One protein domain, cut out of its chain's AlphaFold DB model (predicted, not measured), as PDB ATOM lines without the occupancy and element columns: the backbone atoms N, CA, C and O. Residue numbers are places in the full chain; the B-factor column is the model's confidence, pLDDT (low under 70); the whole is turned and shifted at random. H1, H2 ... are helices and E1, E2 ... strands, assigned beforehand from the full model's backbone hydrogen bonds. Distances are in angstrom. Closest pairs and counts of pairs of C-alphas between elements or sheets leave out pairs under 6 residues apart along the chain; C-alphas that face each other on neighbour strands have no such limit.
ATOM      1  N   THR A   4      -1.235-109.570 -79.882       85.50
ATOM      2  CA  THR A   4      -1.701-109.392 -78.504       85.50
ATOM      3  C   THR A   4      -1.132-108.101 -77.945       85.50
ATOM      4  O   THR A   4       0.054-107.818 -78.098       85.50
ATOM      5  N   GLN A   5      -1.982-107.283 -77.328       85.81
ATOM      6  CA  GLN A   5      -1.510-106.088 -76.640       85.81
ATOM      7  C   GLN A   5      -0.780-106.513 -75.366       85.81
ATOM      8  O   GLN A   5      -1.315-107.282 -74.567       85.81
ATOM      9  N   ALA A   6       0.439-106.015 -75.193       84.00
ATOM     10  CA  ALA A   6       1.289-106.337 -74.061       84.00
ATOM     11  C   ALA A   6       1.493-105.106 -73.181       84.00
ATOM     12  O   ALA A   6       1.482-103.963 -73.648       84.00
ATOM     13  N   THR A   7       1.695-105.334 -71.887       85.88
ATOM     14  CA  THR A   7       2.141-104.255 -71.003       85.88
ATOM     15  C   THR A   7       3.608-103.916 -71.292       85.88
ATOM     16  O   THR A   7       4.351-104.779 -71.767       85.88
ATOM     17  N   PRO A   8       4.074-102.697 -70.958       81.81
ATOM     18  CA  PRO A   8       5.476-102.328 -71.144       81.81
ATOM     19  C   PRO A   8       6.431-103.332 -70.486       81.81
ATOM     20  O   PRO A   8       7.388-103.763 -71.110       81.81
ATOM     21  N   ALA A   9       6.119-103.808 -69.275       80.81
ATOM     22  CA  ALA A   9       6.940-104.795 -68.571       80.81
ATOM     23  C   ALA A   9       7.042-106.146 -69.310       80.81
ATOM     24  O   ALA A   9       8.105-106.763 -69.335       80.81
ATOM     25  N   GLN A  10       5.954-106.602 -69.940       82.62
ATOM     26  CA  GLN A  10       5.948-107.832 -70.745       82.62
ATOM     27  C   GLN A  10       6.746-107.668 -72.038       82.62
ATOM     28  O   GLN A  10       7.443-108.591 -72.453       82.62
ATOM     29  N   PHE A  11       6.666-106.490 -72.657       84.25
ATOM     30  CA  PHE A  11       7.452-106.166 -73.841       84.25
ATOM     31  C   PHE A  11       8.949-106.083 -73.505       84.25
ATOM     32  O   PHE A  11       9.774-106.650 -74.220       84.25
ATOM     33  N   GLN A  12       9.289-105.485 -72.357       83.06
ATOM     34  CA  GLN A  12      10.659-105.390 -71.844       83.06
ATOM     35  C   GLN A  12      11.328-106.750 -71.694       83.06
ATOM     36  O   GLN A  12      12.482-106.927 -72.068       83.06
ATOM     37  N   ALA A  13      10.595-107.702 -71.113       80.19
ATOM     38  CA  ALA A  13      11.115-109.025 -70.810       80.19
ATOM     39  C   ALA A  13      11.480-109.819 -72.075       80.19
ATOM     40  O   ALA A  13      12.287-110.739 -71.989       80.19
ATOM     41  N   ARG A  14      10.891-109.470 -73.229       76.50
ATOM     42  CA  ARG A  14      11.151-110.115 -74.523       76.50
ATOM     43  C   ARG A  14      12.156-109.365 -75.390       76.50
ATOM     44  O   ARG A  14      13.022-110.004 -75.961       76.50
ATOM     45  N   PHE A  15      12.054-108.039 -75.479       77.50
ATOM     46  CA  PHE A  15      12.818-107.239 -76.451       77.50
ATOM     47  C   PHE A  15      13.895-106.340 -75.819       77.50
ATOM     48  O   PHE A  15      14.579-105.599 -76.524       77.50
ATOM     49  N   GLY A  16      14.060-106.395 -74.493       76.69
ATOM     50  CA  GLY A  16      15.059-105.630 -73.745       76.69
ATOM     51  C   GLY A  16      14.553-104.289 -73.199       76.69
ATOM     52  O   GLY A  16      13.549-103.728 -73.642       76.69
ATOM     53  N   SER A  17      15.264-103.764 -72.197       73.94
ATOM     54  CA  SER A  17      14.975-102.484 -71.524       73.94
ATOM     55  C   SER A  17      15.119-101.263 -72.415       73.94
ATOM     56  O   SER A  17      14.410-100.276 -72.229       73.94
ATOM     57  N   ASP A  18      16.022-101.340 -73.385       70.75
ATOM     58  CA  ASP A  18      16.503-100.175 -74.130       70.75
ATOM     59  C   ASP A  18      15.481 -99.692 -75.168       70.75
ATOM     60  O   ASP A  18      15.629 -98.624 -75.757       70.75
ATOM     61  N   ARG A  19      14.423-100.483 -75.378       68.62
ATOM     62  CA  ARG A  19      13.360-100.252 -76.359       68.62
ATOM     63  C   ARG A  19      12.075 -99.695 -75.745       68.62
ATOM     64  O   ARG A  19      11.123 -99.426 -76.469       68.62
ATOM     65  N   ILE A  20      12.023 -99.506 -74.423       69.94
ATOM     66  CA  ILE A  20      10.870 -98.877 -73.767       69.94
ATOM     67  C   ILE A  20      11.036 -97.368 -73.778       69.94
ATOM     68  O   ILE A  20      11.874 -96.805 -73.073       69.94
ATOM     69  N   VAL A  21      10.182 -96.709 -74.556       70.81
ATOM     70  CA  VAL A  21      10.171 -95.254 -74.661       70.81
ATOM     71  C   VAL A  21       9.168 -94.682 -73.650       70.81
ATOM     72  O   VAL A  21       8.008 -95.107 -73.619       70.81
ATOM     73  N   PRO A  22       9.569 -93.713 -72.807       66.00
ATOM     74  CA  PRO A  22       8.640 -93.034 -71.914       66.00
ATOM     75  C   PRO A  22       7.649 -92.179 -72.721       66.00
ATOM     76  O   PRO A  22       8.048 -91.302 -73.483       66.00
ATOM     77  N   GLY A  23       6.344 -92.419 -72.552       73.50
ATOM     78  CA  GLY A  23       5.290 -91.669 -73.243       73.50
ATOM     79  C   GLY A  23       4.003 -92.468 -73.468       73.50
ATOM     80  O   GLY A  23       3.788 -93.512 -72.854       73.50
ATOM     81  N   ARG A  24       3.132 -91.967 -74.356       79.81
ATOM     82  CA  ARG A  24       1.919 -92.671 -74.814       79.81
ATOM     83  C   ARG A  24       2.273 -93.622 -75.957       79.81
ATOM     84  O   ARG A  24       2.066 -93.301 -77.125       79.81
ATOM     85  N   PHE A  25       2.853 -94.757 -75.585       83.56
ATOM     86  CA  PHE A  25       3.179 -95.833 -76.509       83.56
ATOM     87  C   PHE A  25       2.345 -97.067 -76.198       83.56
ATOM     88  O   PHE A  25       2.167 -97.440 -75.035       83.56
ATOM     89  N   SER A  26       1.857 -97.704 -77.255       86.50
ATOM     90  CA  SER A  26       1.158 -98.980 -77.185       86.50
ATOM     91  C   SER A  26       2.079-100.083 -77.702       86.50
ATOM     92  O   SER A  26       2.651 -99.955 -78.783       86.50
ATOM     93  N   TYR A  27       2.213-101.159 -76.929       86.50
ATOM     94  CA  TYR A  27       3.108-102.275 -77.224       86.50
ATOM     95  C   TYR A  27       2.297-103.503 -77.633       86.50
ATOM     96  O   TYR A  27       1.323-103.867 -76.965       86.50
ATOM     97  N   PHE A  28       2.705-104.159 -78.713       87.25
ATOM     98  CA  PHE A  28       2.057-105.370 -79.210       87.25
ATOM     99  C   PHE A  28       3.089-106.457 -79.449       87.25
ATOM    100  O   PHE A  28       4.200-106.179 -79.898       87.25
ATOM    101  N   ILE A  29       2.710-107.698 -79.158       85.31
ATOM    102  CA  ILE A  29       3.530-108.868 -79.447       85.31
ATOM    103  C   ILE A  29       2.790-109.745 -80.446       85.31
ATOM    104  O   ILE A  29       1.609-110.070 -80.265       85.31
ATOM    105  N   CYS A  30       3.503-110.101 -81.504       82.88
ATOM    106  CA  CYS A  30       3.026-110.949 -82.578       82.88
ATOM    107  C   CYS A  30       3.418-112.405 -82.306       82.88
ATOM    108  O   CYS A  30       4.464-112.683 -81.714       82.88
ATOM    109  N   ASP A  31       2.591-113.342 -82.768       78.06
ATOM    110  CA  ASP A  31       2.839-114.782 -82.599       78.06
ATOM    111  C   ASP A  31       4.147-115.260 -83.260       78.06
ATOM    112  O   ASP A  31       4.716-116.261 -82.839       78.06
ATOM    113  N   ASN A  32       4.642-114.538 -84.272       73.56
ATOM    114  CA  ASN A  32       5.890-114.833 -84.983       73.56
ATOM    115  C   ASN A  32       7.149-114.282 -84.282       73.56
ATOM    116  O   ASN A  32       8.222-114.274 -84.873       73.56
ATOM    117  N   GLY A  33       7.027-113.798 -83.042       73.12
ATOM    118  CA  GLY A  33       8.163-113.297 -82.263       73.12
ATOM    119  C   GLY A  33       8.517-111.830 -82.513       73.12
ATOM    120  O   GLY A  33       9.448-111.331 -81.890       73.12
ATOM    121  N   MET A  34       7.768-111.111 -83.355       81.50
ATOM    122  CA  MET A  34       7.972-109.672 -83.562       81.50
ATOM    123  C   MET A  34       7.265-108.829 -82.496       81.50
ATOM    124  O   MET A  34       6.137-109.114 -82.078       81.50
ATOM    125  N   GLY A  35       7.916-107.745 -82.093       84.44
ATOM    126  CA  GLY A  35       7.356-106.689 -81.264       84.44
ATOM    127  C   GLY A  35       6.968-105.482 -82.112       84.44
ATOM    128  O   GLY A  35       7.664-105.134 -83.059       84.44
ATOM    129  N   ILE A  36       5.864-104.823 -81.777       84.38
ATOM    130  CA  ILE A  36       5.459-103.564 -82.409       84.38
ATOM    131  C   ILE A  36       5.310-102.505 -81.324       84.38
ATOM    132  O   ILE A  36       4.588-102.710 -80.343       84.38
ATOM    133  N   ILE A  37       5.954-101.361 -81.531       86.12
ATOM    134  CA  ILE A  37       5.770-100.150 -80.736       86.12
ATOM    135  C   ILE A  37       4.984 -99.151 -81.579       86.12
ATOM    136  O   ILE A  37       5.416 -98.751 -82.659       86.12
ATOM    137  N   ARG A  38       3.823 -98.725 -81.083       83.38
ATOM    138  CA  ARG A  38       3.017 -97.673 -81.706       83.38
ATOM    139  C   ARG A  38       3.126 -96.382 -80.912       83.38
ATOM    140  O   ARG A  38       2.784 -96.366 -79.730       83.38
ATOM    141  N   ASP A  39       3.529 -95.304 -81.576       84.06
ATOM    142  CA  ASP A  39       3.393 -93.944 -81.050       84.06
ATOM    143  C   ASP A  39       1.950 -93.473 -81.268       84.06
ATOM    144  O   ASP A  39       1.517 -93.247 -82.404       84.06
ATOM    145  N   ASP A  40       1.192 -93.316 -80.184       81.31
ATOM    146  CA  ASP A  40      -0.213 -92.910 -80.269       81.31
ATOM    147  C   ASP A  40      -0.384 -91.432 -80.675       81.31
ATOM    148  O   ASP A  40      -1.452 -91.042 -81.150       81.31
ATOM    149  N   ASN A  41       0.660 -90.606 -80.538       78.50
ATOM    150  CA  ASN A  41       0.626 -89.194 -80.922       78.50
ATOM    151  C   ASN A  41       1.006 -89.002 -82.392       78.50
ATOM    152  O   ASN A  41       0.326 -88.277 -83.120       78.50
ATOM    153  N   LYS A  42       2.099 -89.637 -82.831       77.06
ATOM    154  CA  LYS A  42       2.618 -89.486 -84.202       77.06
ATOM    155  C   LYS A  42       2.006 -90.471 -85.193       77.06
ATOM    156  O   LYS A  42       2.207 -90.306 -86.393       77.06
ATOM    157  N   ARG A  43       1.259 -91.471 -84.706       75.94
ATOM    158  CA  ARG A  43       0.727 -92.594 -85.499       75.94
ATOM    159  C   ARG A  43       1.819 -93.340 -86.271       75.94
ATOM    160  O   ARG A  43       1.569 -93.877 -87.344       75.94
ATOM    161  N   THR A  44       3.029 -93.358 -85.725       75.56
ATOM    162  CA  THR A  44       4.160 -94.100 -86.281       75.56
ATOM    163  C   THR A  44       4.249 -95.468 -85.624       75.56
ATOM    164  O   THR A  44       3.890 -95.632 -84.455       75.56
ATOM    165  N   LEU A  45       4.734 -96.442 -86.385       81.12
ATOM    166  CA  LEU A  45       4.942 -97.813 -85.941       81.12
ATOM    167  C   LEU A  45       6.423 -98.147 -86.078       81.12
ATOM    168  O   LEU A  45       7.026 -97.876 -87.115       81.12
ATOM    169  N   GLU A  46       6.990 -98.731 -85.035       80.56
ATOM    170  CA  GLU A  46       8.330 -99.303 -85.038       80.56
ATOM    171  C   GLU A  46       8.197-100.811 -84.824       80.56
ATOM    172  O   GLU A  46       7.527-101.256 -83.888       80.56
ATOM    173  N   ILE A  47       8.792-101.594 -85.722       80.94
ATOM    174  CA  ILE A  47       8.799-103.056 -85.653       80.94
ATOM    175  C   ILE A  47      10.157-103.477 -85.108       80.94
ATOM    176  O   ILE A  47      11.196-103.043 -85.601       80.94
ATOM    177  N   ILE A  48      10.132-104.319 -84.085       77.25
ATOM    178  CA  ILE A  48      11.312-104.844 -83.416       77.25
ATOM    179  C   ILE A  48      11.311-106.351 -83.615       77.25
ATOM    180  O   ILE A  48      10.432-107.059 -83.123       77.25
ATOM    181  N   SER A  49      12.298-106.841 -84.352       72.00
ATOM    182  CA  SER A  49      12.643-108.254 -84.391       72.00
ATOM    183  C   SER A  49      13.426-108.623 -83.133       72.00
ATOM    184  O   SER A  49      14.208-107.826 -82.609       72.00
ATOM    185  N   ASP A  50      13.205-109.834 -82.625       63.97
ATOM    186  CA  ASP A  50      14.091-110.391 -81.612       63.97
ATOM    187  C   ASP A  50      15.502-110.516 -82.208       63.97
ATOM    188  O   ASP A  50      15.671-110.918 -83.360       63.97
ATOM    189  N   SER A  51      16.520-110.170 -81.426       54.56
ATOM    190  CA  SER A  51      17.936-110.167 -81.833       54.56
ATOM    191  C   SER A  51      18.493-111.549 -82.216       54.56
ATOM    192  O   SER A  51      19.658-111.660 -82.583       54.56
ATOM    193  N   GLN A  52      17.668-112.597 -82.117       49.09
ATOM    194  CA  GLN A  52      17.962-113.961 -82.563       49.09
ATOM    195  C   GLN A  52      17.443-114.285 -83.970       49.09
ATOM    196  O   GLN A  52      17.593-115.422 -84.416       49.09
ATOM    197  N   LEU A  53      16.829-113.332 -84.673       48.66
ATOM    198  CA  LEU A  53      16.569-113.490 -86.098       48.66
ATOM    199  C   LEU A  53      17.892-113.292 -86.837       48.66
ATOM    200  O   LEU A  53      18.366-112.167 -86.976       48.66
ATOM    201  N   ASP A  54      18.497-114.412 -87.243       48.97
ATOM    202  CA  ASP A  54      19.543-114.445 -88.264       48.97
ATOM    203  C   ASP A  54      19.147-113.504 -89.415       48.97
ATOM    204  O   ASP A  54      17.971-113.447 -89.793       48.97
ATOM    205  N   ASP A  55      20.134-112.823 -90.007       51.19
ATOM    206  CA  ASP A  55      20.050-112.036 -91.256       51.19
ATOM    207  C   ASP A  55      19.675-112.913 -92.480       51.19
ATOM    208  O   ASP A  55      20.121-112.707 -93.609       51.19
ATOM    209  N   THR A  56      18.875-113.953 -92.272       56.41
ATOM    210  CA  THR A  56      18.185-114.688 -93.316       56.41
ATOM    211  C   THR A  56      17.283-113.725 -94.067       56.41
ATOM    212  O   THR A  56      16.368-113.133 -93.493       56.41
ATOM    213  N   GLU A  57      17.597-113.570 -95.353       57.91
ATOM    214  CA  GLU A  57      16.796-112.906 -96.375       57.91
ATOM    215  C   GLU A  57      15.307-113.054 -96.061       57.91
ATOM    216  O   GLU A  57      14.809-114.176 -95.925       57.91
ATOM    217  N   LEU A  58      14.617-111.916 -95.910       61.62
ATOM    218  CA  LEU A  58      13.169-111.903 -95.737       61.62
ATOM    219  C   LEU A  58      12.548-112.812 -96.788       61.62
ATOM    220  O   LEU A  58      12.821-112.676 -97.984       61.62
ATOM    221  N   THR A  59      11.710-113.741 -96.339       70.69
ATOM    222  CA  THR A  59      11.008-114.588 -97.288       70.69
ATOM    223  C   THR A  59      10.065-113.712 -98.124       70.69
ATOM    224  O   THR A  59       9.560-112.698 -97.630       70.69
ATOM    225  N   PRO A  60       9.781-114.077 -99.385       68.50
ATOM    226  CA  PRO A  60       8.864-113.312-100.235       68.50
ATOM    227  C   PRO A  60       7.474-113.124 -99.608       68.50
ATOM    228  O   PRO A  60       6.777-112.153 -99.895       68.50
ATOM    229  N   GLU A  61       7.070-114.051 -98.738       69.62
ATOM    230  CA  GLU A  61       5.823-113.982 -97.979       69.62
ATOM    231  C   GLU A  61       5.882-112.897 -96.893       69.62
ATOM    232  O   GLU A  61       4.935-112.119 -96.759       69.62
ATOM    233  N   ASP A  62       7.005-112.771 -96.177       69.50
ATOM    234  CA  ASP A  62       7.209-111.720 -95.173       69.50
ATOM    235  C   ASP A  62       7.271-110.324 -95.808       69.50
ATOM    236  O   ASP A  62       6.720-109.367 -95.258       69.50
ATOM    237  N   GLU A  63       7.882-110.203 -96.991       68.31
ATOM    238  CA  GLU A  63       7.934-108.948 -97.751       68.31
ATOM    239  C   GLU A  63       6.532-108.492 -98.188       68.31
ATOM    240  O   GLU A  63       6.171-107.324 -98.023       68.31
ATOM    241  N   LEU A  64       5.695-109.423 -98.658       63.47
ATOM    242  CA  LEU A  64       4.297-109.163 -99.018       63.47
ATOM    243  C   LEU A  64       3.461-108.721 -97.811       63.47
ATOM    244  O   LEU A  64       2.659-107.787 -97.906       63.47
ATOM    245  N   ILE A  65       3.681-109.352 -96.656       67.81
ATOM    246  CA  ILE A  65       3.016-108.982 -95.404       67.81
ATOM    247  C   ILE A  65       3.452-107.581 -94.963       67.81
ATOM    248  O   ILE A  65       2.600-106.752 -94.634       67.81
ATOM    249  N   LEU A  66       4.748-107.271 -95.017       69.19
ATOM    250  CA  LEU A  66       5.269-105.933 -94.727       69.19
ATOM    251  C   LEU A  66       4.714-104.871 -95.676       69.19
ATOM    252  O   LEU A  66       4.309-103.798 -95.223       69.19
ATOM    253  N   MET A  67       4.619-105.174 -96.970       64.56
ATOM    254  CA  MET A  67       4.003-104.272 -97.938       64.56
ATOM    255  C   MET A  67       2.521-104.026 -97.637       64.56
ATOM    256  O   MET A  67       2.087-102.878 -97.694       64.56
ATOM    257  N   SER A  68       1.758-105.048 -97.240       62.41
ATOM    258  CA  SER A  68       0.354-104.875 -96.823       62.41
ATOM    259  C   SER A  68       0.206-104.060 -95.530       62.41
ATOM    260  O   SER A  68      -0.707-103.255 -95.388       62.41
ATOM    261  N   LEU A  69       1.152-104.166 -94.596       68.31
ATOM    262  CA  LEU A  69       1.148-103.353 -93.376       68.31
ATOM    263  C   LEU A  69       1.400-101.863 -93.657       68.31
ATOM    264  O   LEU A  69       0.857-101.007 -92.958       68.31
ATOM    265  N   VAL A  70       2.209-101.549 -94.673       62.72
ATOM    266  CA  VAL A  70       2.540-100.169 -95.067       62.72
ATOM    267  C   VAL A  70       1.490 -99.577 -96.011       62.72
ATOM    268  O   VAL A  70       1.150 -98.399 -95.894       62.72
ATOM    269  N   CYS A  71       0.973-100.375 -96.942       67.69
ATOM    270  CA  CYS A  71       0.035 -99.932 -97.971       67.69
ATOM    271  C   CYS A  71      -1.445-100.145 -97.599       67.69
ATOM    272  O   CYS A  71      -2.313 -99.640 -98.313       67.69
ATOM    273  N   GLY A  72      -1.737-100.816 -96.479       61.56
ATOM    274  CA  GLY A  72      -3.078-101.276 -96.107       61.56
ATOM    275  C   GLY A  72      -3.381-102.678 -96.652       61.56
ATOM    276  O   GLY A  72      -2.631-103.205 -97.476       61.56
TER     277      GLY A  72
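This is residues 4 to 72 of the 126 residues of an uncharacterized protein of Paenibacillus curdlanolyticus (UniProt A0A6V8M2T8). A small, twisted sheet of four antiparallel strands, E1 to E4, has the short helix H1 packed on one face and no named helix on the other. A second, longer helix, H2, is set off from the sheet at the end of a long loop after E4, and residues 59 to 65 there stick out free. The printed part has 69 residues, with two named helices and four named strands in the chain order E1, H1, E2, E3, E4, H2, and the sheet order is E1, E2, E3, E4. The class is mixed, helices and strands. The whole is only just compact, close to loose, with a radius of gyration of the C-alphas of 12.7 A and spans of 34 by 27 by 19 A.

The inner strands are E2, residues 25 to 30, and E3, residues 35 to 39, an antiparallel hairpin at 157 degrees; N 28 and O 36 are 2.9 A apart, within hydrogen-bond range. E4, residues 45 to 48, is an edge strand and forms a hairpin with E3, with N 37 and O 46 at 2.8 A. E2, E3 and E4 make a meander, each strand the antiparallel neighbour of the one before. The other edge strand, E1, residues 4 to 6, is antiparallel to E2 at 133 degrees, with N 6 and O 27 at 2.9 A. From edge to edge the strands' lines turn by 94 degrees. H1, residues 8 to 15, is on the sheet at a height of 8.6 A over it. It lies only just over E2 alone, with 4 of its C-alphas falling on E2 and 2 each on E1 and E3. It runs slantwise to the strands, at 46 degrees to E2 on the local plane. The closest C-alphas of H1 and E2 are those of Pro 8 and Tyr 27, 6.5 A apart. H2, residues 60 to 71, is not on the sheet and is apart from H1, E1, E2 and E3. In H2 every O i to N i+4 pair is within hydrogen-bond range; in H1, 3 of 4 are.

E1 begins at C-alpha 4, (-1.701, -109.392, -78.504), and is 6.2 A long. H1 measures 10.3 A, E2 16.3 A, E3 13.3 A and E4 9.8 A. E2 begins at C-alpha 25, (3.179, -95.833, -76.509). H2 measures 16.2 A and ends at C-alpha 71, (0.035, -99.932, -97.971).

The two C-alphas farthest apart are those of Pro 22 and Pro 60, at 34.8 A. The printed part has no cut. The link from E4 to H2, 11 residues, is long. Mean pLDDT of the printed part is 73.7; it is under 70 at residues 19 to 20, 22, 50 to 58 and 60 to 72.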